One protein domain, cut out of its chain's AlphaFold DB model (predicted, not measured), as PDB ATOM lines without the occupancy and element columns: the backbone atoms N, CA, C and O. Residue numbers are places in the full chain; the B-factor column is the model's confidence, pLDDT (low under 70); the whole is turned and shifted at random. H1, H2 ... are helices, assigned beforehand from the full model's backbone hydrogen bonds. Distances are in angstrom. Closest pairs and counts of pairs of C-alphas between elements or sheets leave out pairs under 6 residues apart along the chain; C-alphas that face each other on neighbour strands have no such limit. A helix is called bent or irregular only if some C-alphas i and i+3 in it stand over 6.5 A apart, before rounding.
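AT A GLANCE: This is residues 27 to 93 and 100 to 189 of the 264 residues of an uncharacterized protein of Halomicrobium sp. LC1Hm (UniProt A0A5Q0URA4). H1 to H5 and H8 make a body of mostly crossed helices round H2, and the helical hairpin of H6 and H7 reaches out from one end, making the length. The printed part has 157 residues with eight named helices, H1 to H8 along the chain, and no named strand: all helix. It is compact, radius of gyration of the C-alphas 15.0 A, yet elongated in outline, 48 by 29 by 28 A.

HOW THE PARTS SIT: Start at H1, residues 27 to 40; with residues 34 to 38 alone it only just touches H2, residues 48 to 59, in a hairpin, closest C-alphas Val 34 and Ser 54, 6.5 A. H2 is the hub; it touches H3, residues 64 to 73, at a steep tilt of 45 degrees, closest C-alphas Ala 53 and Ala 67, 4.5 A. Next, H4, residues 79 to 84, touches residues 111 to 115 alone of H5, residues 104 to 116, closest C-alphas Gly 83 and Asn 112, 5.2 A. H6, residues 127 to 139, and H7, residues 147 to 163, form a hairpin at a shallow tilt of 29 degrees, closest C-alphas Arg 138 and Arg 150, 5.4 A. H8, residues 173 to 183, touches H2, closest C-alphas Phe 55 and Trp 176, 6.7 A. Each O i to N i+4 pair is within hydrogen-bond range except in irregular H5, where C-alphas 105 and 108 are 8.7 A apart: 4 of 9, beside 6 of 10 for i+3.

IN THESE COORDINATES: Find C-alpha 27 at (0.343, 45.448, 3.966), where H1 begins its 19.7 A. H7 runs 24.3 A; H8 ends at C-alpha 183, (-5.328, 52.937, 9.032).

THE WHOLE: Residues 94 to 99 are not printed, a 14.6 A gap between C-alphas 93 and 100. Look for pLDDT under 70 at residues 89, 91 to 93, 100 to 106 and 167 to 171.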
ATOM      1  N   GLU A  27       1.348  45.036   2.985       86.75
ATOM      2  CA  GLU A  27       0.343  45.448   3.966       86.75
ATOM      3  C   GLU A  27       0.582  46.882   4.422       86.75
ATOM      4  O   GLU A  27      -0.324  47.704   4.368       86.75
ATOM      5  N   ARG A  28       1.822  47.224   4.796       88.69
ATOM      6  CA  ARG A  28       2.171  48.582   5.234       88.69
ATOM      7  C   ARG A  28       1.949  49.608   4.126       88.69
ATOM      8  O   ARG A  28       1.456  50.698   4.414       88.69
ATOM      9  N   LYS A  29       2.287  49.270   2.876       89.25
ATOM     10  CA  LYS A  29       2.028  50.145   1.722       89.25
ATOM     11  C   LYS A  29       0.527  50.324   1.498       89.25
ATOM     12  O   LYS A  29       0.072  51.456   1.423       89.25
ATOM     13  N   PHE A  30      -0.237  49.235   1.471       90.44
ATOM     14  CA  PHE A  30      -1.689  49.283   1.316       90.44
ATOM     15  C   PHE A  30      -2.365  50.075   2.444       90.44
ATOM     16  O   PHE A  30      -3.232  50.905   2.201       90.44
ATOM     17  N   ILE A  31      -1.939  49.881   3.690       93.94
ATOM     18  CA  ILE A  31      -2.443  50.624   4.849       93.94
ATOM     19  C   ILE A  31      -2.151  52.121   4.707       93.94
ATOM     20  O   ILE A  31      -3.001  52.938   5.061       93.94
ATOM     21  N   ALA A  32      -0.978  52.495   4.186       94.56
ATOM     22  CA  ALA A  32      -0.676  53.887   3.867       94.56
ATOM     23  C   ALA A  32      -1.598  54.420   2.757       94.56
ATOM     24  O   ALA A  32      -2.199  55.472   2.942       94.56
ATOM     25  N   GLU A  33      -1.806  53.658   1.680       94.94
ATOM     26  CA  GLU A  33      -2.724  54.016   0.588       94.94
ATOM     27  C   GLU A  33      -4.165  54.209   1.088       94.94
ATOM     28  O   GLU A  33      -4.821  55.177   0.711       94.94
ATOM     29  N   VAL A  34      -4.655  53.349   1.989       96.44
ATOM     30  CA  VAL A  34      -5.973  53.516   2.627       96.44
ATOM     31  C   VAL A  34      -6.020  54.806   3.446       96.44
ATOM     32  O   VAL A  34      -7.002  55.542   3.366       96.44
ATOM     33  N   ARG A  35      -4.977  55.121   4.224       97.38
ATOM     34  CA  ARG A  35      -4.923  56.376   4.996       97.38
ATOM     35  C   ARG A  35      -4.938  57.598   4.087       97.38
ATOM     36  O   ARG A  35      -5.690  58.530   4.365       97.38
ATOM     37  N   ASP A  36      -4.136  57.578   3.031       97.44
ATOM     38  CA  ASP A  36      -4.043  58.669   2.066       97.44
ATOM     39  C   ASP A  36      -5.390  58.870   1.364       97.44
ATOM     40  O   ASP A  36      -5.908  59.985   1.363       97.44
ATOM     41  N   PHE A  37      -6.042  57.786   0.927       96.69
ATOM     42  CA  PHE A  37      -7.396  57.818   0.371       96.69
ATOM     43  C   PHE A  37      -8.403  58.507   1.310       96.69
ATOM     44  O   PHE A  37      -9.164  59.375   0.874       96.69
ATOM     45  N   LEU A  38      -8.417  58.158   2.604       97.19
ATOM     46  CA  LEU A  38      -9.337  58.768   3.573       97.19
ATOM     47  C   LEU A  38      -9.062  60.269   3.753       97.19
ATOM     48  O   LEU A  38     -10.000  61.061   3.848       97.19
ATOM     49  N   VAL A  39      -7.787  60.667   3.785       97.12
ATOM     50  CA  VAL A  39      -7.378  62.073   3.917       97.12
ATOM     51  C   VAL A  39      -7.755  62.878   2.676       97.12
ATOM     52  O   VAL A  39      -8.356  63.946   2.806       97.12
ATOM     53  N   GLU A  40      -7.438  62.369   1.486       96.69
ATOM     54  CA  GLU A  40      -7.725  63.016   0.201       96.69
ATOM     55  C   GLU A  40      -9.227  63.252   0.007       96.69
ATOM     56  O   GLU A  40      -9.634  64.323  -0.446       96.69
ATOM     57  N   ASN A  41     -10.048  62.297   0.446       95.75
ATOM     58  CA  ASN A  41     -11.506  62.366   0.364       95.75
ATOM     59  C   ASN A  41     -12.173  63.021   1.582       95.75
ATOM     60  O   ASN A  41     -13.399  63.080   1.655       95.75
ATOM     61  N   GLN A  42     -11.393  63.540   2.540       96.69
ATOM     62  CA  GLN A  42     -11.893  64.187   3.763       96.69
ATOM     63  C   GLN A  42     -12.839  63.293   4.589       96.69
ATOM     64  O   GLN A  42     -13.749  63.776   5.268       96.69
ATOM     65  N   ILE A  43     -12.612  61.980   4.560       96.62
ATOM     66  CA  ILE A  43     -13.396  60.992   5.296       96.62
ATOM     67  C   ILE A  43     -12.778  60.830   6.687       96.62
ATOM     68  O   ILE A  43     -11.601  60.502   6.838       96.62
ATOM     69  N   HIS A  44     -13.575  61.043   7.735       96.62
ATOM     70  CA  HIS A  44     -13.108  60.835   9.104       96.62
ATOM     71  C   HIS A  44     -12.746  59.361   9.325       96.62
ATOM     72  O   HIS A  44     -13.589  58.491   9.142       96.62
ATOM     73  N   ALA A  45     -11.525  59.074   9.778       95.50
ATOM     74  CA  ALA A  45     -10.998  57.709   9.812       95.50
ATOM     75  C   ALA A  45     -11.833  56.720  10.648       95.50
ATOM     76  O   ALA A  45     -11.836  55.536  10.357       95.50
ATOM     77  N   GLN A  46     -12.571  57.188  11.655       95.19
ATOM     78  CA  GLN A  46     -13.446  56.335  12.477       95.19
ATOM     79  C   GLN A  46     -14.932  56.440  12.092       95.19
ATOM     80  O   GLN A  46     -15.797  56.095  12.892       95.19
ATOM     81  N   SER A  47     -15.252  56.986  10.916       95.75
ATOM     82  CA  SER A  47     -16.622  56.973  10.401       95.75
ATOM     83  C   SER A  47     -16.968  55.616   9.792       95.75
ATOM     84  O   SER A  47     -16.101  54.863   9.350       95.75
ATOM     85  N   GLU A  48     -18.262  55.332   9.708       95.38
ATOM     86  CA  GLU A  48     -18.770  54.148   9.020       95.38
ATOM     87  C   GLU A  48     -18.345  54.094   7.548       95.38
ATOM     88  O   GLU A  48     -17.902  53.051   7.070       95.38
ATOM     89  N   THR A  49     -18.360  55.242   6.868       96.69
ATOM     90  CA  THR A  49     -17.870  55.386   5.493       96.69
ATOM     91  C   THR A  49     -16.421  54.934   5.361       96.69
ATOM     92  O   THR A  49     -16.086  54.235   4.410       96.69
ATOM     93  N   ALA A  50     -15.558  55.281   6.324       96.94
ATOM     94  CA  ALA A  50     -14.167  54.849   6.308       96.94
ATOM     95  C   ALA A  50     -14.051  53.325   6.445       96.94
ATOM     96  O   ALA A  50     -13.315  52.700   5.685       96.94
ATOM     97  N   PHE A  51     -14.783  52.716   7.382       95.62
ATOM     98  CA  PHE A  51     -14.747  51.265   7.590       95.62
ATOM     99  C   PHE A  51     -15.267  50.480   6.382       95.62
ATOM    100  O   PHE A  51     -14.679  49.468   6.007       95.62
ATOM    101  N   ILE A  52     -16.325  50.966   5.729       93.25
ATOM    102  CA  ILE A  52     -16.843  50.373   4.489       93.25
ATOM    103  C   ILE A  52     -15.844  50.537   3.346       93.25
ATOM    104  O   ILE A  52     -15.616  49.588   2.598       93.25
ATOM    105  N   ALA A  53     -15.214  51.708   3.229       94.12
ATOM    106  CA  ALA A  53     -14.186  51.964   2.230       94.12
ATOM    107  C   ALA A  53     -13.008  50.992   2.372       94.12
ATOM    108  O   ALA A  53     -12.651  50.318   1.409       94.12
ATOM    109  N   SER A  54     -12.433  50.848   3.570       94.00
ATOM    110  CA  SER A  54     -11.304  49.932   3.772       94.00
ATOM    111  C   SER A  54     -11.698  48.463   3.634       94.00
ATOM    112  O   SER A  54     -10.935  47.675   3.073       94.00
ATOM    113  N   PHE A  55     -12.912  48.097   4.060       91.69
ATOM    114  CA  PHE A  55     -13.477  46.774   3.806       91.69
ATOM    115  C   PHE A  55     -13.576  46.480   2.302       91.69
ATOM    116  O   PHE A  55     -13.116  45.436   1.842       91.69
ATOM    117  N   ALA A  56     -14.124  47.412   1.520       89.62
ATOM    118  CA  ALA A  56     -14.260  47.267   0.077       89.62
ATOM    119  C   ALA A  56     -12.906  47.248  -0.638       89.62
ATOM    120  O   ALA A  56     -12.732  46.453  -1.560       89.62
ATOM    121  N   ALA A  57     -11.940  48.056  -0.191       89.69
ATOM    122  CA  ALA A  57     -10.583  48.043  -0.729       89.69
ATOM    123  C   ALA A  57      -9.911  46.681  -0.529       89.69
ATOM    124  O   ALA A  57      -9.338  46.120  -1.463       89.69
ATOM    125  N   LEU A  58     -10.031  46.114   0.673       87.38
ATOM    126  CA  LEU A  58      -9.505  44.788   0.972       87.38
ATOM    127  C   LEU A  58     -10.237  43.703   0.161       87.38
ATOM    128  O   LEU A  58      -9.598  42.850  -0.455       87.38
ATOM    129  N   ALA A  59     -11.571  43.781   0.075       83.94
ATOM    130  CA  ALA A  59     -12.406  42.855  -0.701       83.94
ATOM    131  C   ALA A  59     -12.115  42.922  -2.199       83.94
ATOM    132  O   ALA A  59     -12.224  41.919  -2.906       83.94
ATOM    133  N   GLY A  60     -11.721  44.105  -2.663       81.25
ATOM    134  CA  GLY A  60     -11.274  44.408  -4.013       81.25
ATOM    135  C   GLY A  60      -9.889  43.880  -4.359       81.25
ATOM    136  O   GLY A  60      -9.396  44.201  -5.433       81.25
ATOM    137  N   GLY A  61      -9.265  43.082  -3.490       80.88
ATOM    138  CA  GLY A  61      -7.912  42.585  -3.710       80.88
ATOM    139  C   GLY A  61      -6.851  43.603  -3.310       80.88
ATOM    140  O   GLY A  61      -5.850  43.729  -4.005       80.88
ATOM    141  N   TRP A  62      -7.060  44.289  -2.180       86.25
ATOM    142  CA  TRP A  62      -6.129  45.279  -1.627       86.25
ATOM    143  C   TRP A  62      -5.947  46.506  -2.541       86.25
ATOM    144  O   TRP A  62      -4.827  46.922  -2.820       86.25
ATOM    145  N   GLN A  63      -7.055  47.091  -3.016       84.69
ATOM    146  CA  GLN A  63      -7.051  48.228  -3.949       84.69
ATOM    147  C   GLN A  63      -7.965  49.368  -3.495       84.69
ATOM    148  O   GLN A  63      -9.175  49.187  -3.353       84.69
ATOM    149  N   THR A  64      -7.417  50.571  -3.340       89.69
ATOM    150  CA  THR A  64      -8.191  51.762  -2.948       89.69
ATOM    151  C   THR A  64      -9.136  52.265  -4.041       89.69
ATOM    152  O   THR A  64     -10.178  52.816  -3.705       89.69
ATOM    153  N   ASP A  65      -8.881  51.979  -5.321       87.88
ATOM    154  CA  ASP A  65      -9.796  52.309  -6.432       87.88
ATOM    155  C   ASP A  65     -11.204  51.711  -6.246       87.88
ATOM    156  O   ASP A  65     -12.213  52.271  -6.679       87.88
ATOM    157  N   VAL A  66     -11.300  50.554  -5.581       87.06
ATOM    158  CA  VAL A  66     -12.588  49.914  -5.279       87.06
ATOM    159  C   VAL A  66     -13.333  50.676  -4.182       87.06
ATOM    160  O   VAL A  66     -14.556  50.812  -4.255       87.06
ATOM    161  N   ALA A  67     -12.606  51.202  -3.196       90.62
ATOM    162  CA  ALA A  67     -13.166  52.076  -2.174       90.62
ATOM    163  C   ALA A  67     -13.624  53.413  -2.762       90.62
ATOM    164  O   ALA A  67     -14.731  53.855  -2.465       90.62
ATOM    165  N   ASP A  68     -12.810  54.009  -3.636       91.06
ATOM    166  CA  ASP A  68     -13.131  55.238  -4.362       91.06
ATOM    167  C   ASP A  68     -14.432  55.090  -5.147       91.06
ATOM    168  O   ASP A  68     -15.380  55.848  -4.959       91.06
ATOM    169  N   LYS A  69     -14.554  54.014  -5.922       90.31
ATOM    170  CA  LYS A  69     -15.778  53.718  -6.663       90.31
ATOM    171  C   LYS A  69     -16.996  53.502  -5.761       90.31
ATOM    172  O   LYS A  69     -18.104  53.905  -6.105       90.31
ATOM    173  N   LEU A  70     -16.830  52.845  -4.615       90.69
ATOM    174  CA  LEU A  70     -17.937  52.617  -3.686       90.69
ATOM    175  C   LEU A  70     -18.412  53.925  -3.030       90.69
ATOM    176  O   LEU A  70     -19.616  54.170  -2.955       90.69
ATOM    177  N   VAL A  71     -17.484  54.767  -2.580       93.38
ATOM    178  CA  VAL A  71     -17.808  55.984  -1.824       93.38
ATOM    179  C   VAL A  71     -18.123  57.162  -2.744       93.38
ATOM    180  O   VAL A  71     -19.143  57.819  -2.560       93.38
ATOM    181  N   ASN A  72     -17.287  57.429  -3.744       92.06
ATOM    182  CA  ASN A  72     -17.375  58.637  -4.563       92.06
ATOM    183  C   ASN A  72     -18.261  58.466  -5.803       92.06
ATOM    184  O   ASN A  72     -19.045  59.367  -6.105       92.06
ATOM    185  N   ASP A  73     -18.197  57.322  -6.495       91.62
ATOM    186  CA  ASP A  73     -19.052  57.092  -7.673       91.62
ATOM    187  C   ASP A  73     -20.464  56.639  -7.278       91.62
ATOM    188  O   ASP A  73     -21.452  57.079  -7.872       91.62
ATOM    189  N   LEU A  74     -20.566  55.725  -6.305       90.94
ATOM    190  CA  LEU A  74     -21.840  55.130  -5.882       90.94
ATOM    191  C   LEU A  74     -22.470  55.817  -4.663       90.94
ATOM    192  O   LEU A  74     -23.656  55.604  -4.416       90.94
ATOM    193  N   GLY A  75     -21.724  56.651  -3.935       92.00
ATOM    194  CA  GLY A  75     -22.253  57.413  -2.802       92.00
ATOM    195  C   GLY A  75     -22.553  56.579  -1.557       92.00
ATOM    196  O   GLY A  75     -23.370  57.007  -0.750       92.00
ATOM    197  N   VAL A  76     -21.954  55.391  -1.403       92.94
ATOM    198  CA  VAL A  76     -22.233  54.504  -0.266       92.94
ATOM    199  C   VAL A  76     -21.454  54.954   0.966       92.94
ATOM    200  O   VAL A  76     -20.222  54.968   0.965       92.94
ATOM    201  N   THR A  77     -22.174  55.274   2.039       93.75
ATOM    202  CA  THR A  77     -21.608  55.787   3.293       93.75
ATOM    203  C   THR A  77     -21.959  54.967   4.535       93.75
ATOM    204  O   THR A  77     -21.323  55.184   5.571       93.75
ATOM    205  N   SER A  78     -22.887  54.005   4.430       93.56
ATOM    206  CA  SER A  78     -23.332  53.116   5.518       93.56
ATOM    207  C   SER A  78     -23.621  51.676   5.063       93.56
ATOM    208  O   SER A  78     -23.721  51.402   3.863       93.56
ATOM    209  N   ILE A  79     -23.743  50.744   6.022       92.12
ATOM    210  CA  ILE A  79     -24.104  49.337   5.766       92.12
ATOM    211  C   ILE A  79     -25.491  49.263   5.110       92.12
ATOM    212  O   ILE A  79     -25.676  48.542   4.127       92.12
ATOM    213  N   ASP A  80     -26.435  50.074   5.587       90.38
ATOM    214  CA  ASP A  80     -27.780  50.188   5.015       90.38
ATOM    215  C   ASP A  80     -27.751  50.633   3.546       90.38
ATOM    216  O   ASP A  80     -28.414  50.045   2.688       90.38
ATOM    217  N   GLU A  81     -26.968  51.670   3.235       90.25
ATOM    218  CA  GLU A  81     -26.823  52.170   1.865       90.25
ATOM    219  C   GLU A  81     -26.141  51.138   0.966       90.25
ATOM    220  O   GLU A  81     -26.552  50.956  -0.184       90.25
ATOM    221  N   ALA A  82     -25.151  50.411   1.489       87.38
ATOM    222  CA  ALA A  82     -24.506  49.300   0.799       87.38
ATOM    223  C   ALA A  82     -25.521  48.220   0.387       87.38
ATOM    224  O   ALA A  82     -25.527  47.814  -0.776       87.38
ATOM    225  N   GLY A  83     -26.418  47.815   1.293       83.94
ATOM    226  CA  GLY A  83     -27.451  46.806   1.021       83.94
ATOM    227  C   GLY A  83     -28.516  47.244   0.004       83.94
ATOM    228  O   GLY A  83     -29.139  46.408  -0.653       83.94
ATOM    229  N   GLN A  84     -28.716  48.552  -0.171       86.25
ATOM    230  CA  GLN A  84     -29.716  49.117  -1.089       86.25
ATOM    231  C   GLN A  84     -29.137  49.541  -2.447       86.25
ATOM    232  O   GLN A  84     -29.889  49.792  -3.395       86.25
ATOM    233  N   THR A  85     -27.813  49.617  -2.565       86.00
ATOM    234  CA  THR A  85     -27.139  50.130  -3.759       86.00
ATOM    235  C   THR A  85     -26.856  49.020  -4.764       86.00
ATOM    236  O   THR A  85     -26.411  47.924  -4.430       86.00
ATOM    237  N   ASN A  86     -27.057  49.301  -6.056       84.69
ATOM    238  CA  ASN A  86     -26.559  48.407  -7.094       84.69
ATOM    239  C   ASN A  86     -25.038  48.547  -7.209       84.69
ATOM    240  O   ASN A  86     -24.528  49.418  -7.906       84.69
ATOM    241  N   LEU A  87     -24.328  47.626  -6.572       81.44
ATOM    242  CA  LEU A  87     -22.869  47.577  -6.552       81.44
ATOM    243  C   LEU A  87     -22.234  47.151  -7.889       81.44
ATOM    244  O   LEU A  87     -21.019  47.006  -7.980       81.44
ATOM    245  N   SER A  88     -23.009  46.952  -8.960       77.19
ATOM    246  CA  SER A  88     -22.456  46.810 -10.313       77.19
ATOM    247  C   SER A  88     -22.109  48.199 -10.870       77.19
ATOM    248  O   SER A  88     -23.033  48.975 -11.098       77.19
ATOM    249  N   PRO A  89     -20.829  48.525 -11.149       64.75
ATOM    250  CA  PRO A  89     -19.812  47.622 -11.677       64.75
ATOM    251  C   PRO A  89     -18.558  47.509 -10.794       64.75
ATOM    252  O   PRO A  89     -17.456  47.601 -11.333       64.75
ATOM    253  N   LEU A  90     -18.672  47.324  -9.472       70.62
ATOM    254  CA  LEU A  90     -17.565  46.849  -8.619       70.62
ATOM    255  C   LEU A  90     -17.159  45.431  -9.076       70.62
ATOM    256  O   LEU A  90     -17.495  44.418  -8.467       70.62
ATOM    257  N   LYS A  91     -16.534  45.369 -10.252       57.91
ATOM    258  CA  LYS A  91     -15.961  44.210 -10.916       57.91
ATOM    259  C   LYS A  91     -14.489  44.510 -11.149       57.91
ATOM    260  O   LYS A  91     -14.177  45.482 -11.832       57.91
ATOM    261  N   ASP A  92     -13.665  43.641 -10.581       56.88
ATOM    262  CA  ASP A  92     -12.341  43.204 -11.032       56.88
ATOM    263  C   ASP A  92     -11.553  44.185 -11.907       56.88
ATOM    264  O   ASP A  92     -11.504  44.038 -13.129       56.88
ATOM    265  N   VAL A  93     -10.859  45.127 -11.269       52.75
ATOM    266  CA  VAL A  93      -9.659  45.751 -11.861       52.75
ATOM    267  C   VAL A  93      -8.383  45.240 -11.169       52.75
ATOM    268  O   VAL A  93      -7.290  45.736 -11.423       52.75
ATOM    269  N   ARG A 100      -2.103  36.822  -2.158       58.12
ATOM    270  CA  ARG A 100      -3.227  37.612  -1.607       58.12
ATOM    271  C   ARG A 100      -4.480  37.557  -2.474       58.12
ATOM    272  O   ARG A 100      -5.172  38.555  -2.638       58.12
ATOM    273  N   ASN A 101      -4.790  36.377  -3.011       54.41
ATOM    274  CA  ASN A 101      -6.030  36.105  -3.750       54.41
ATOM    275  C   ASN A 101      -7.288  36.153  -2.843       54.41
ATOM    276  O   ASN A 101      -8.127  35.245  -2.877       54.41
ATOM    277  N   ALA A 102      -7.456  37.211  -2.044       48.69
ATOM    278  CA  ALA A 102      -8.777  37.640  -1.624       48.69
ATOM    279  C   ALA A 102      -9.535  37.957  -2.917       48.69
ATOM    280  O   ALA A 102      -9.087  38.720  -3.769       48.69
ATOM    281  N   ASN A 103     -10.605  37.206  -3.143       50.22
ATOM    282  CA  ASN A 103     -11.233  37.064  -4.447       50.22
ATOM    283  C   ASN A 103     -11.890  38.383  -4.878       50.22
ATOM    284  O   ASN A 103     -13.075  38.578  -4.595       50.22
ATOM    285  N   ALA A 104     -11.160  39.201  -5.641       48.97
ATOM    286  CA  ALA A 104     -11.659  40.395  -6.330       48.97
ATOM    287  C   ALA A 104     -13.018  40.153  -7.039       48.97
ATOM    288  O   ALA A 104     -13.881  41.031  -7.106       48.97
ATOM    289  N   PHE A 105     -13.282  38.896  -7.415       52.97
ATOM    290  CA  PHE A 105     -14.487  38.401  -8.073       52.97
ATOM    291  C   PHE A 105     -15.827  38.603  -7.334       52.97
ATOM    292  O   PHE A 105     -16.866  38.243  -7.897       52.97
ATOM    293  N   LYS A 106     -15.865  39.090  -6.079       67.50
ATOM    294  CA  LYS A 106     -17.121  39.227  -5.305       67.50
ATOM    295  C   LYS A 106     -17.193  40.433  -4.350       67.50
ATOM    296  O   LYS A 106     -17.882  40.316  -3.340       67.50
ATOM    297  N   VAL A 107     -16.587  41.586  -4.658       81.00
ATOM    298  CA  VAL A 107     -16.710  42.802  -3.807       81.00
ATOM    299  C   VAL A 107     -18.165  43.114  -3.460       81.00
ATOM    300  O   VAL A 107     -18.496  43.278  -2.292       81.00
ATOM    301  N   ALA A 108     -19.058  43.099  -4.454       83.50
ATOM    302  CA  ALA A 108     -20.485  43.330  -4.234       83.50
ATOM    303  C   ALA A 108     -21.111  42.316  -3.261       83.50
ATOM    304  O   ALA A 108     -21.879  42.685  -2.384       83.50
ATOM    305  N   GLY A 109     -20.757  41.034  -3.387       82.69
ATOM    306  CA  GLY A 109     -21.208  40.016  -2.439       82.69
ATOM    307  C   GLY A 109     -20.651  40.260  -1.040       82.69
ATOM    308  O   GLY A 109     -21.355  40.020  -0.063       82.69
ATOM    309  N   ALA A 110     -19.408  40.743  -0.949       84.94
ATOM    310  CA  ALA A 110     -18.772  41.025   0.321       84.94
ATOM    311  C   ALA A 110     -19.426  42.180   1.060       84.94
ATOM    312  O   ALA A 110     -19.858  42.021   2.201       84.94
ATOM    313  N   VAL A 111     -19.580  43.301   0.366       87.38
ATOM    314  CA  VAL A 111     -20.232  44.497   0.891       87.38
ATOM    315  C   VAL A 111     -21.688  44.198   1.259       87.38
ATOM    316  O   VAL A 111     -22.094  44.506   2.373       87.38
ATOM    317  N   ASN A 112     -22.443  43.488   0.410       86.50
ATOM    318  CA  ASN A 112     -23.830  43.118   0.723       86.50
ATOM    319  C   ASN A 112     -23.946  42.221   1.959       86.50
ATOM    320  O   ASN A 112     -24.927  42.297   2.682       86.50
ATOM    321  N   SER A 113     -22.956  41.365   2.226       87.81
ATOM    322  CA  SER A 113     -23.030  40.470   3.382       87.81
ATOM    323  C   SER A 113     -22.845  41.163   4.733       87.81
ATOM    324  O   SER A 113     -23.120  40.521   5.746       87.81
ATOM    325  N   LEU A 114     -22.436  42.441   4.756       89.75
ATOM    326  CA  LEU A 114     -22.342  43.243   5.982       89.75
ATOM    327  C   LEU A 114     -23.690  43.386   6.701       89.75
ATOM    328  O   LEU A 114     -23.688  43.539   7.915       89.75
ATOM    329  N   GLU A 115     -24.821  43.232   6.001       87.56
ATOM    330  CA  GLU A 115     -26.159  43.169   6.618       87.56
ATOM    331  C   GLU A 115     -26.309  42.008   7.624       87.56
ATOM    332  O   GLU A 115     -27.209  42.009   8.452       87.56
ATOM    333  N   ASN A 116     -25.424  41.006   7.555       88.94
ATOM    334  CA  ASN A 116     -25.405  39.851   8.457       88.94
ATOM    335  C   ASN A 116     -24.356  39.999   9.571       88.94
ATOM    336  O   ASN A 116     -24.069  39.029  10.281       88.94
ATOM    337  N   LEU A 117     -23.716  41.167   9.695       92.00
ATOM    338  CA  LEU A 117     -22.749  41.409  10.756       92.00
ATOM    339  C   LEU A 117     -23.460  41.302  12.107       92.00
ATOM    340  O   LEU A 117     -24.527  41.869  12.339       92.00
ATOM    341  N   SER A 118     -22.858  40.553  13.021       93.81
ATOM    342  CA  SER A 118     -23.385  40.373  14.366       93.81
ATOM    343  C   SER A 118     -22.243  40.269  15.357       93.81
ATOM    344  O   SER A 118     -21.145  39.854  15.007       93.81
ATOM    345  N   ILE A 119     -22.510  40.630  16.606       94.56
ATOM    346  CA  ILE A 119     -21.581  40.455  17.721       94.56
ATOM    347  C   ILE A 119     -22.257  39.608  18.790       94.56
ATOM    348  O   ILE A 119     -23.361  39.923  19.239       94.56
ATOM    349  N   ASN A 120     -21.619  38.498  19.167       89.69
ATOM    350  CA  ASN A 120     -22.179  37.511  20.098       89.69
ATOM    351  C   ASN A 120     -23.612  37.074  19.724       89.69
ATOM    352  O   ASN A 120     -24.483  36.938  20.585       89.69
ATOM    353  N   GLY A 121     -23.871  36.897  18.422       87.94
ATOM    354  CA  GLY A 121     -25.170  36.477  17.886       87.94
ATOM    355  C   GLY A 121     -26.254  37.559  17.872       87.94
ATOM    356  O   GLY A 121     -27.405  37.247  17.584       87.94
ATOM    357  N   THR A 122     -25.915  38.811  18.184       94.00
ATOM    358  CA  THR A 122     -26.829  39.953  18.054       94.00
ATOM    359  C   THR A 122     -26.429  40.779  16.842       94.00
ATOM    360  O   THR A 122     -25.302  41.273  16.800       94.00
ATOM    361  N   GLU A 123     -27.347  40.938  15.891       94.06
ATOM    362  CA  GLU A 123     -27.178  41.788  14.706       94.06
ATOM    363  C   GLU A 123     -26.753  43.216  15.099       94.06
ATOM    364  O   GLU A 123     -27.030  43.696  16.214       94.06
ATOM    365  N   VAL A 124     -25.995  43.846  14.203       94.06
ATOM    366  CA  VAL A 124     -25.571  45.243  14.308       94.06
ATOM    367  C   VAL A 124     -25.942  45.977  13.030       94.06
ATOM    368  O   VAL A 124     -25.764  45.447  11.937       94.06
ATOM    369  N   ASP A 125     -26.396  47.217  13.175       90.75
ATOM    370  CA  ASP A 125     -26.917  48.004  12.051       90.75
ATOM    371  C   ASP A 125     -25.832  48.890  11.409       90.75
ATOM    372  O   ASP A 125     -26.025  49.482  10.353       90.75
ATOM    373  N   SER A 126     -24.670  49.026  12.058       93.62
ATOM    374  CA  SER A 126     -23.568  49.870  11.580       93.62
ATOM    375  C   SER A 126     -22.215  49.434  12.136       93.62
ATOM    376  O   SER A 126     -22.115  48.845  13.219       93.62
ATOM    377  N   PHE A 127     -21.128  49.832  11.466       94.50
ATOM    378  CA  PHE A 127     -19.790  49.711  12.057       94.50
ATOM    379  C   PHE A 127     -19.631  50.558  13.327       94.50
ATOM    380  O   PHE A 127     -18.916  50.160  14.245       94.50
ATOM    381  N   SER A 128     -20.317  51.700  13.413       93.19
ATOM    382  CA  SER A 128     -20.309  52.539  14.617       93.19
ATOM    383  C   SER A 128     -20.835  51.771  15.832       93.19
ATOM    384  O   SER A 128     -20.233  51.805  16.906       93.19
ATOM    385  N   GLU A 129     -21.927  51.026  15.655       95.62
ATOM    386  CA  GLU A 129     -22.457  50.138  16.684       95.62
ATOM    387  C   GLU A 129     -21.504  48.977  16.985       95.62
ATOM    388  O   GLU A 129     -21.225  48.709  18.156       95.62
ATOM    389  N   PHE A 130     -20.967  48.325  15.950       96.31
ATOM    390  CA  PHE A 130     -20.007  47.230  16.094       96.31
ATOM    391  C   PHE A 130     -18.817  47.624  16.986       96.31
ATOM    392  O   PHE A 130     -18.559  46.988  18.014       96.31
ATOM    393  N   PHE A 131     -18.137  48.728  16.661       96.12
ATOM    394  CA  PHE A 131     -17.003  49.217  17.446       96.12
ATOM    395  C   PHE A 131     -17.420  49.783  18.805       96.12
ATOM    396  O   PHE A 131     -16.675  49.628  19.771       96.12
ATOM    397  N   GLY A 132     -18.610  50.380  18.924       95.44
ATOM    398  CA  GLY A 132     -19.152  50.825  20.210       95.44
ATOM    399  C   GLY A 132     -19.373  49.669  21.192       95.44
ATOM    400  O   GLY A 132     -19.034  49.777  22.377       95.44
ATOM    401  N   ARG A 133     -19.877  48.530  20.702       96.69
ATOM    402  CA  ARG A 133     -20.061  47.312  21.504       96.69
ATOM    403  C   ARG A 133     -18.717  46.676  21.883       96.69
ATOM    404  O   ARG A 133     -18.534  46.337  23.050       96.69
ATOM    405  N   LEU A 134     -17.749  46.601  20.963       97.06
ATOM    406  CA  LEU A 134     -16.385  46.131  21.265       97.06
ATOM    407  C   LEU A 134     -15.666  47.025  22.285       97.06
ATOM    408  O   LEU A 134     -15.032  46.533  23.216       97.06
ATOM    409  N   TYR A 135     -15.797  48.345  22.149       95.69
ATOM    410  CA  TYR A 135     -15.236  49.290  23.108       95.69
ATOM    411  C   TYR A 135     -15.846  49.092  24.498       95.69
ATOM    412  O   TYR A 135     -15.124  49.092  25.493       95.69
ATOM    413  N   SER A 136     -17.162  48.880  24.574       95.19
ATOM    414  CA  SER A 136     -17.851  48.602  25.838       95.19
ATOM    415  C   SER A 136     -17.371  47.291  26.463       95.19
ATOM    416  O   SER A 136     -17.055  47.270  27.648       95.19
ATOM    417  N   LEU A 137     -17.221  46.232  25.659       94.88
ATOM    418  CA  LEU A 137     -16.693  44.936  26.095       94.88
ATOM    419  C   LEU A 137     -15.288  45.061  26.698       94.88
ATOM    420  O   LEU A 137     -15.018  44.501  27.759       94.88
ATOM    421  N   ARG A 138     -14.408  45.851  26.070       93.81
ATOM    422  CA  ARG A 138     -13.055  46.113  26.584       93.81
ATOM    423  C   ARG A 138     -13.055  46.764  27.971       93.81
ATOM    424  O   ARG A 138     -12.108  46.566  28.726       93.81
ATOM    425  N   HIS A 139     -14.071  47.558  28.297       93.25
ATOM    426  CA  HIS A 139     -14.150  48.300  29.561       93.25
ATOM    427  C   HIS A 139     -15.057  47.634  30.601       93.25
ATOM    428  O   HIS A 139     -15.196  48.158  31.706       93.25
ATOM    429  N   ASP A 140     -15.656  46.489  30.280       91.38
ATOM    430  CA  ASP A 140     -16.480  45.737  31.214       91.38
ATOM    431  C   ASP A 140     -15.592  44.981  32.220       91.38
ATOM    432  O   ASP A 140     -14.855  44.050  31.882       91.38
ATOM    433  N   GLU A 141     -15.660  45.387  33.490       86.62
ATOM    434  CA  GLU A 141     -14.903  44.773  34.586       86.62
ATOM    435  C   GLU A 141     -15.312  43.318  34.864       86.62
ATOM    436  O   GLU A 141     -14.551  42.580  35.492       86.62
ATOM    437  N   SER A 142     -16.484  42.880  34.394       88.81
ATOM    438  CA  SER A 142     -16.957  41.503  34.564       88.81
ATOM    439  C   SER A 142     -16.313  40.508  33.594       88.81
ATOM    440  O   SER A 142     -16.316  39.308  33.871       88.81
ATOM    441  N   VAL A 143     -15.732  40.990  32.490       85.31
ATOM    442  CA  VAL A 143     -15.156  40.150  31.427       85.31
ATOM    443  C   VAL A 143     -13.796  39.590  31.838       85.31
ATOM    444  O   VAL A 143     -13.577  38.381  31.759       85.31
ATOM    445  N   ALA A 144     -12.878  40.449  32.289       89.00
ATOM    446  CA  ALA A 144     -11.584  40.025  32.817       89.00
ATOM    447  C   ALA A 144     -10.922  41.112  33.690       89.00
ATOM    448  O   ALA A 144     -11.037  42.302  33.395       89.00
ATOM    449  N   PRO A 145     -10.161  40.724  34.731       86.62
ATOM    450  CA  PRO A 145      -9.511  41.672  35.639       86.62
ATOM    451  C   PRO A 145      -8.214  42.284  35.080       86.62
ATOM    452  O   PRO A 145      -7.728  43.274  35.622       86.62
ATOM    453  N   GLN A 146      -7.625  41.691  34.038       92.62
ATOM    454  CA  GLN A 146      -6.342  42.106  33.460       92.62
ATOM    455  C   GLN A 146      -6.540  42.718  32.071       92.62
ATOM    456  O   GLN A 146      -7.288  42.181  31.256       92.62
ATOM    457  N   GLU A 147      -5.842  43.826  31.797       91.12
ATOM    458  CA  GLU A 147      -5.965  44.565  30.532       91.12
ATOM    459  C   GLU A 147      -5.627  43.707  29.312       91.12
ATOM    460  O   GLU A 147      -6.376  43.721  28.339       91.12
ATOM    461  N   ASP A 148      -4.559  42.913  29.383       92.06
ATOM    462  CA  ASP A 148      -4.148  42.036  28.283       92.06
ATOM    463  C   ASP A 148      -5.231  41.008  27.961       92.06
ATOM    464  O   ASP A 148      -5.594  40.828  26.801       92.06
ATOM    465  N   THR A 149      -5.835  40.404  28.988       93.00
ATOM    466  CA  THR A 149      -6.958  39.478  28.813       93.00
ATOM    467  C   THR A 149      -8.176  40.171  28.201       93.00
ATOM    468  O   THR A 149      -8.840  39.590  27.348       93.00
ATOM    469  N   ARG A 150      -8.473  41.422  28.580       94.50
ATOM    470  CA  ARG A 150      -9.583  42.188  27.980       94.50
ATOM    471  C   ARG A 150      -9.322  42.523  26.517       94.50
ATOM    472  O   ARG A 150     -10.213  42.322  25.695       94.50
ATOM    473  N   ARG A 151      -8.118  42.996  26.178       94.19
ATOM    474  CA  ARG A 151      -7.698  43.249  24.787       94.19
ATOM    475  C   ARG A 151      -7.820  41.983  23.949       94.19
ATOM    476  O   ARG A 151      -8.388  42.017  22.865       94.19
ATOM    477  N   GLU A 152      -7.355  40.869  24.497       94.50
ATOM    478  CA  GLU A 152      -7.412  39.563  23.860       94.50
ATOM    479  C   GLU A 152      -8.853  39.104  23.584       94.50
ATOM    480  O   GLU A 152      -9.182  38.790  22.444       94.50
ATOM    481  N   ILE A 153      -9.736  39.132  24.591       95.44
ATOM    482  CA  ILE A 153     -11.157  38.780  24.423       95.44
ATOM    483  C   ILE A 153     -11.833  39.712  23.415       95.44
ATOM    484  O   ILE A 153     -12.640  39.263  22.603       95.44
ATOM    485  N   THR A 154     -11.507  41.003  23.446       96.69
ATOM    486  CA  THR A 154     -12.109  41.992  22.547       96.69
ATOM    487  C   THR A 154     -11.707  41.742  21.096       96.69
ATOM    488  O   THR A 154     -12.570  41.734  20.221       96.69
ATOM    489  N   PHE A 155     -10.422  41.488  20.837       97.00
ATOM    490  CA  PHE A 155      -9.939  41.156  19.497       97.00
ATOM    491  C   PHE A 155     -10.501  39.820  19.000       97.00
ATOM    492  O   PHE A 155     -11.002  39.753  17.881       97.00
ATOM    493  N   ASP A 156     -10.503  38.782  19.845       96.12
ATOM    494  CA  ASP A 156     -11.085  37.474  19.516       96.12
ATOM    495  C   ASP A 156     -12.581  37.595  19.184       96.12
ATOM    496  O   ASP A 156     -13.040  37.032  18.195       96.12
ATOM    497  N   THR A 157     -13.324  38.404  19.945       96.44
ATOM    498  CA  THR A 157     -14.742  38.684  19.667       96.44
ATOM    499  C   THR A 157     -14.920  39.399  18.330       96.44
ATOM    500  O   THR A 157     -15.844  39.083  17.580       96.44
ATOM    501  N   ALA A 158     -14.051  40.365  18.012       95.81
ATOM    502  CA  ALA A 158     -14.090  41.066  16.735       95.81
ATOM    503  C   ALA A 158     -13.830  40.102  15.569       95.81
ATOM    504  O   ALA A 158     -14.584  40.112  14.598       95.81
ATOM    505  N   MET A 159     -12.827  39.227  15.693       94.19
ATOM    506  CA  MET A 159     -12.554  38.177  14.712       94.19
ATOM    507  C   MET A 159     -13.757  37.256  14.501       94.19
ATOM    508  O   MET A 159     -14.210  37.114  13.367       94.19
ATOM    509  N   ASP A 160     -14.303  36.682  15.577       93.06
ATOM    510  CA  ASP A 160     -15.425  35.734  15.512       93.06
ATOM    511  C   ASP A 160     -16.663  36.367  14.854       93.06
ATOM    512  O   ASP A 160     -17.368  35.736  14.066       93.06
ATOM    513  N   SER A 161     -16.907  37.645  15.147       93.25
ATOM    514  CA  SER A 161     -18.011  38.419  14.572       93.25
ATOM    515  C   SER A 161     -17.862  38.610  13.059       93.25
ATOM    516  O   SER A 161     -18.828  38.469  12.309       93.25
ATOM    517  N   LEU A 162     -16.644  38.908  12.601       91.12
ATOM    518  CA  LEU A 162     -16.340  39.113  11.185       91.12
ATOM    519  C   LEU A 162     -16.360  37.797  10.407       91.12
ATOM    520  O   LEU A 162     -16.897  37.751   9.306       91.12
ATOM    521  N   GLU A 163     -15.863  36.703  10.987       86.44
ATOM    522  CA  GLU A 163     -15.948  35.365  10.384       86.44
ATOM    523  C   GLU A 163     -17.399  34.907  10.143       86.44
ATOM    524  O   GLU A 163     -17.653  34.107   9.237       86.44
ATOM    525  N   GLY A 164     -18.357  35.441  10.912       80.69
ATOM    526  CA  GLY A 164     -19.794  35.231  10.722       80.69
ATOM    527  C   GLY A 164     -20.375  35.878   9.458       80.69
ATOM    528  O   GLY A 164     -21.444  35.471   9.000       80.69
ATOM    529  N   VAL A 165     -19.681  36.839   8.844       85.12
ATOM    530  CA  VAL A 165     -20.121  37.482   7.600       85.12
ATOM    531  C   VAL A 165     -19.901  36.520   6.422       85.12
ATOM    532  O   VAL A 165     -18.798  36.043   6.164       85.12
ATOM    533  N   HIS A 166     -20.966  36.225   5.667       70.69
ATOM    534  CA  HIS A 166     -21.024  35.109   4.702       70.69
ATOM    535  C   HIS A 166     -19.919  35.056   3.632       70.69
ATOM    536  O   HIS A 166     -19.664  34.005   3.042       70.69
ATOM    537  N   THR A 167     -19.272  36.176   3.343       68.25
ATOM    538  CA  THR A 167     -18.211  36.288   2.330       68.25
ATOM    539  C   THR A 167     -16.823  36.510   2.925       68.25
ATOM    540  O   THR A 167     -15.828  36.445   2.198       68.25
ATOM    541  N   PHE A 168     -16.760  36.714   4.241       67.75
ATOM    542  CA  PHE A 168     -15.554  37.037   4.989       67.75
ATOM    543  C   PHE A 168     -14.593  35.850   5.040       67.75
ATOM    544  O   PHE A 168     -13.398  36.028   5.162       67.75
ATOM    545  N   GLN A 169     -15.037  34.620   4.776       52.66
ATOM    546  CA  GLN A 169     -14.129  33.466   4.666       52.66
ATOM    547  C   GLN A 169     -13.029  33.617   3.586       52.66
ATOM    548  O   GLN A 169     -12.123  32.791   3.510       52.66
ATOM    549  N   ARG A 170     -13.106  34.644   2.724       57.31
ATOM    550  CA  ARG A 170     -12.088  34.994   1.714       57.31
ATOM    551  C   ARG A 170     -11.323  36.288   2.015       57.31
ATOM    552  O   ARG A 170     -10.346  36.559   1.324       57.31
ATOM    553  N   LEU A 171     -11.788  37.067   2.982       65.81
ATOM    554  CA  LEU A 171     -11.218  38.323   3.455       65.81
ATOM    555  C   LEU A 171     -10.756  38.022   4.878       65.81
ATOM    556  O   LEU A 171     -11.612  37.856   5.723       65.81
ATOM    557  N   GLN A 172      -9.481  37.783   5.183       80.56
ATOM    558  CA  GLN A 172      -9.196  37.258   6.529       80.56
ATOM    559  C   GLN A 172      -9.621  38.287   7.594       80.56
ATOM    560  O   GLN A 172      -9.296  39.468   7.479       80.56
ATOM    561  N   ALA A 173     -10.385  37.859   8.613       88.88
ATOM    562  CA  ALA A 173     -10.808  38.715   9.737       88.88
ATOM    563  C   ALA A 173      -9.616  39.440  10.352       88.88
ATOM    564  O   ALA A 173      -9.684  40.634  10.637       88.88
ATOM    565  N   PHE A 174      -8.507  38.721  10.455       92.00
ATOM    566  CA  PHE A 174      -7.228  39.244  10.884       92.00
ATOM    567  C   PHE A 174      -6.715  40.393   9.989       92.00
ATOM    568  O   PHE A 174      -6.483  41.482  10.511       92.00
ATOM    569  N   ASP A 175      -6.647  40.203   8.664       89.94
ATOM    570  CA  ASP A 175      -6.198  41.224   7.696       89.94
ATOM    571  C   ASP A 175      -7.039  42.508   7.774       89.94
ATOM    572  O   ASP A 175      -6.519  43.622   7.782       89.94
ATOM    573  N   TRP A 176      -8.369  42.384   7.843       91.44
ATOM    574  CA  TRP A 176      -9.220  43.573   7.924       91.44
ATOM    575  C   TRP A 176      -9.063  44.301   9.258       91.44
ATOM    576  O   TRP A 176      -9.023  45.532   9.292       91.44
ATOM    577  N   LEU A 177      -8.928  43.556  10.359       95.06
ATOM    578  CA  LEU A 177      -8.661  44.146  11.667       95.06
ATOM    579  C   LEU A 177      -7.301  44.846  11.711       95.06
ATOM    580  O   LEU A 177      -7.205  45.899  12.341       95.06
ATOM    581  N   GLU A 178      -6.280  44.337  11.017       95.19
ATOM    582  CA  GLU A 178      -5.007  45.042  10.845       95.19
ATOM    583  C   GLU A 178      -5.225  46.417  10.202       95.19
ATOM    584  O   GLU A 178      -4.774  47.440  10.735       95.19
ATOM    585  N   VAL A 179      -5.954  46.456   9.081       94.94
ATOM    586  CA  VAL A 179      -6.265  47.700   8.367       94.94
ATOM    587  C   VAL A 179      -7.012  48.658   9.289       94.94
ATOM    588  O   VAL A 179      -6.615  49.813   9.416       94.94
ATOM    589  N   VAL A 180      -8.034  48.186  10.006       96.19
ATOM    590  CA  VAL A 180      -8.773  48.973  11.006       96.19
ATOM    591  C   VAL A 180      -7.838  49.549  12.074       96.19
ATOM    592  O   VAL A 180      -7.840  50.751  12.340       96.19
ATOM    593  N   ILE A 181      -6.988  48.721  12.670       96.44
ATOM    594  CA  ILE A 181      -6.075  49.134  13.736       96.44
ATOM    595  C   ILE A 181      -5.101  50.208  13.242       96.44
ATOM    596  O   ILE A 181      -4.937  51.238  13.905       96.44
ATOM    597  N   ARG A 182      -4.477  49.990  12.080       95.38
ATOM    598  CA  ARG A 182      -3.372  50.819  11.584       95.38
ATOM    599  C   ARG A 182      -3.835  52.021  10.759       95.38
ATOM    600  O   ARG A 182      -3.309  53.117  10.947       95.38
ATOM    601  N   ALA A 183      -4.819  51.854   9.876       95.94
ATOM    602  CA  ALA A 183      -5.328  52.937   9.032       95.94
ATOM    603  C   ALA A 183      -6.367  53.810   9.753       95.94
ATOM    604  O   ALA A 183      -6.372  55.029   9.574       95.94
ATOM    605  N   HIS A 184      -7.193  53.222  10.625       96.38
ATOM    606  CA  HIS A 184      -8.292  53.930  11.299       96.38
ATOM    607  C   HIS A 184      -7.953  54.370  12.734       96.38
ATOM    608  O   HIS A 184      -8.795  54.927  13.441       96.38
ATOM    609  N   SER A 185      -6.700  54.174  13.167       91.19
ATOM    610  CA  SER A 185      -6.213  54.538  14.508       91.19
ATOM    611  C   SER A 185      -7.025  53.888  15.639       91.19
ATOM    612  O   SER A 185      -7.349  54.526  16.642       91.19
ATOM    613  N   VAL A 186      -7.357  52.604  15.482       93.94
ATOM    614  CA  VAL A 186      -8.124  51.799  16.453       93.94
ATOM    615  C   VAL A 186      -7.170  50.895  17.251       93.94
ATOM    616  O   VAL A 186      -7.418  49.715  17.466       93.94
ATOM    617  N   SER A 187      -6.036  51.443  17.702       91.12
ATOM    618  CA  SER A 187      -4.960  50.676  18.362       91.12
ATOM    619  C   SER A 187      -5.365  50.018  19.682       91.12
ATOM    620  O   SER A 187      -4.732  49.067  20.130       91.12
ATOM    621  N   TRP A 188      -6.449  50.480  20.307       93.19
ATOM    622  CA  TRP A 188      -6.997  49.835  21.498       93.19
ATOM    623  C   TRP A 188      -7.517  48.415  21.236       93.19
ATOM    624  O   TRP A 188      -7.667  47.651  22.189       93.19
ATOM    625  N   LEU A 189      -7.798  48.074  19.974       95.62
ATOM    626  CA  LEU A 189      -8.265  46.756  19.557       95.62
ATOM    627  C   LEU A 189      -7.107  45.777  19.309       95.62
ATOM    628  O   LEU A 189      -7.347  44.586  19.184       95.62
TER     629      LEU A 189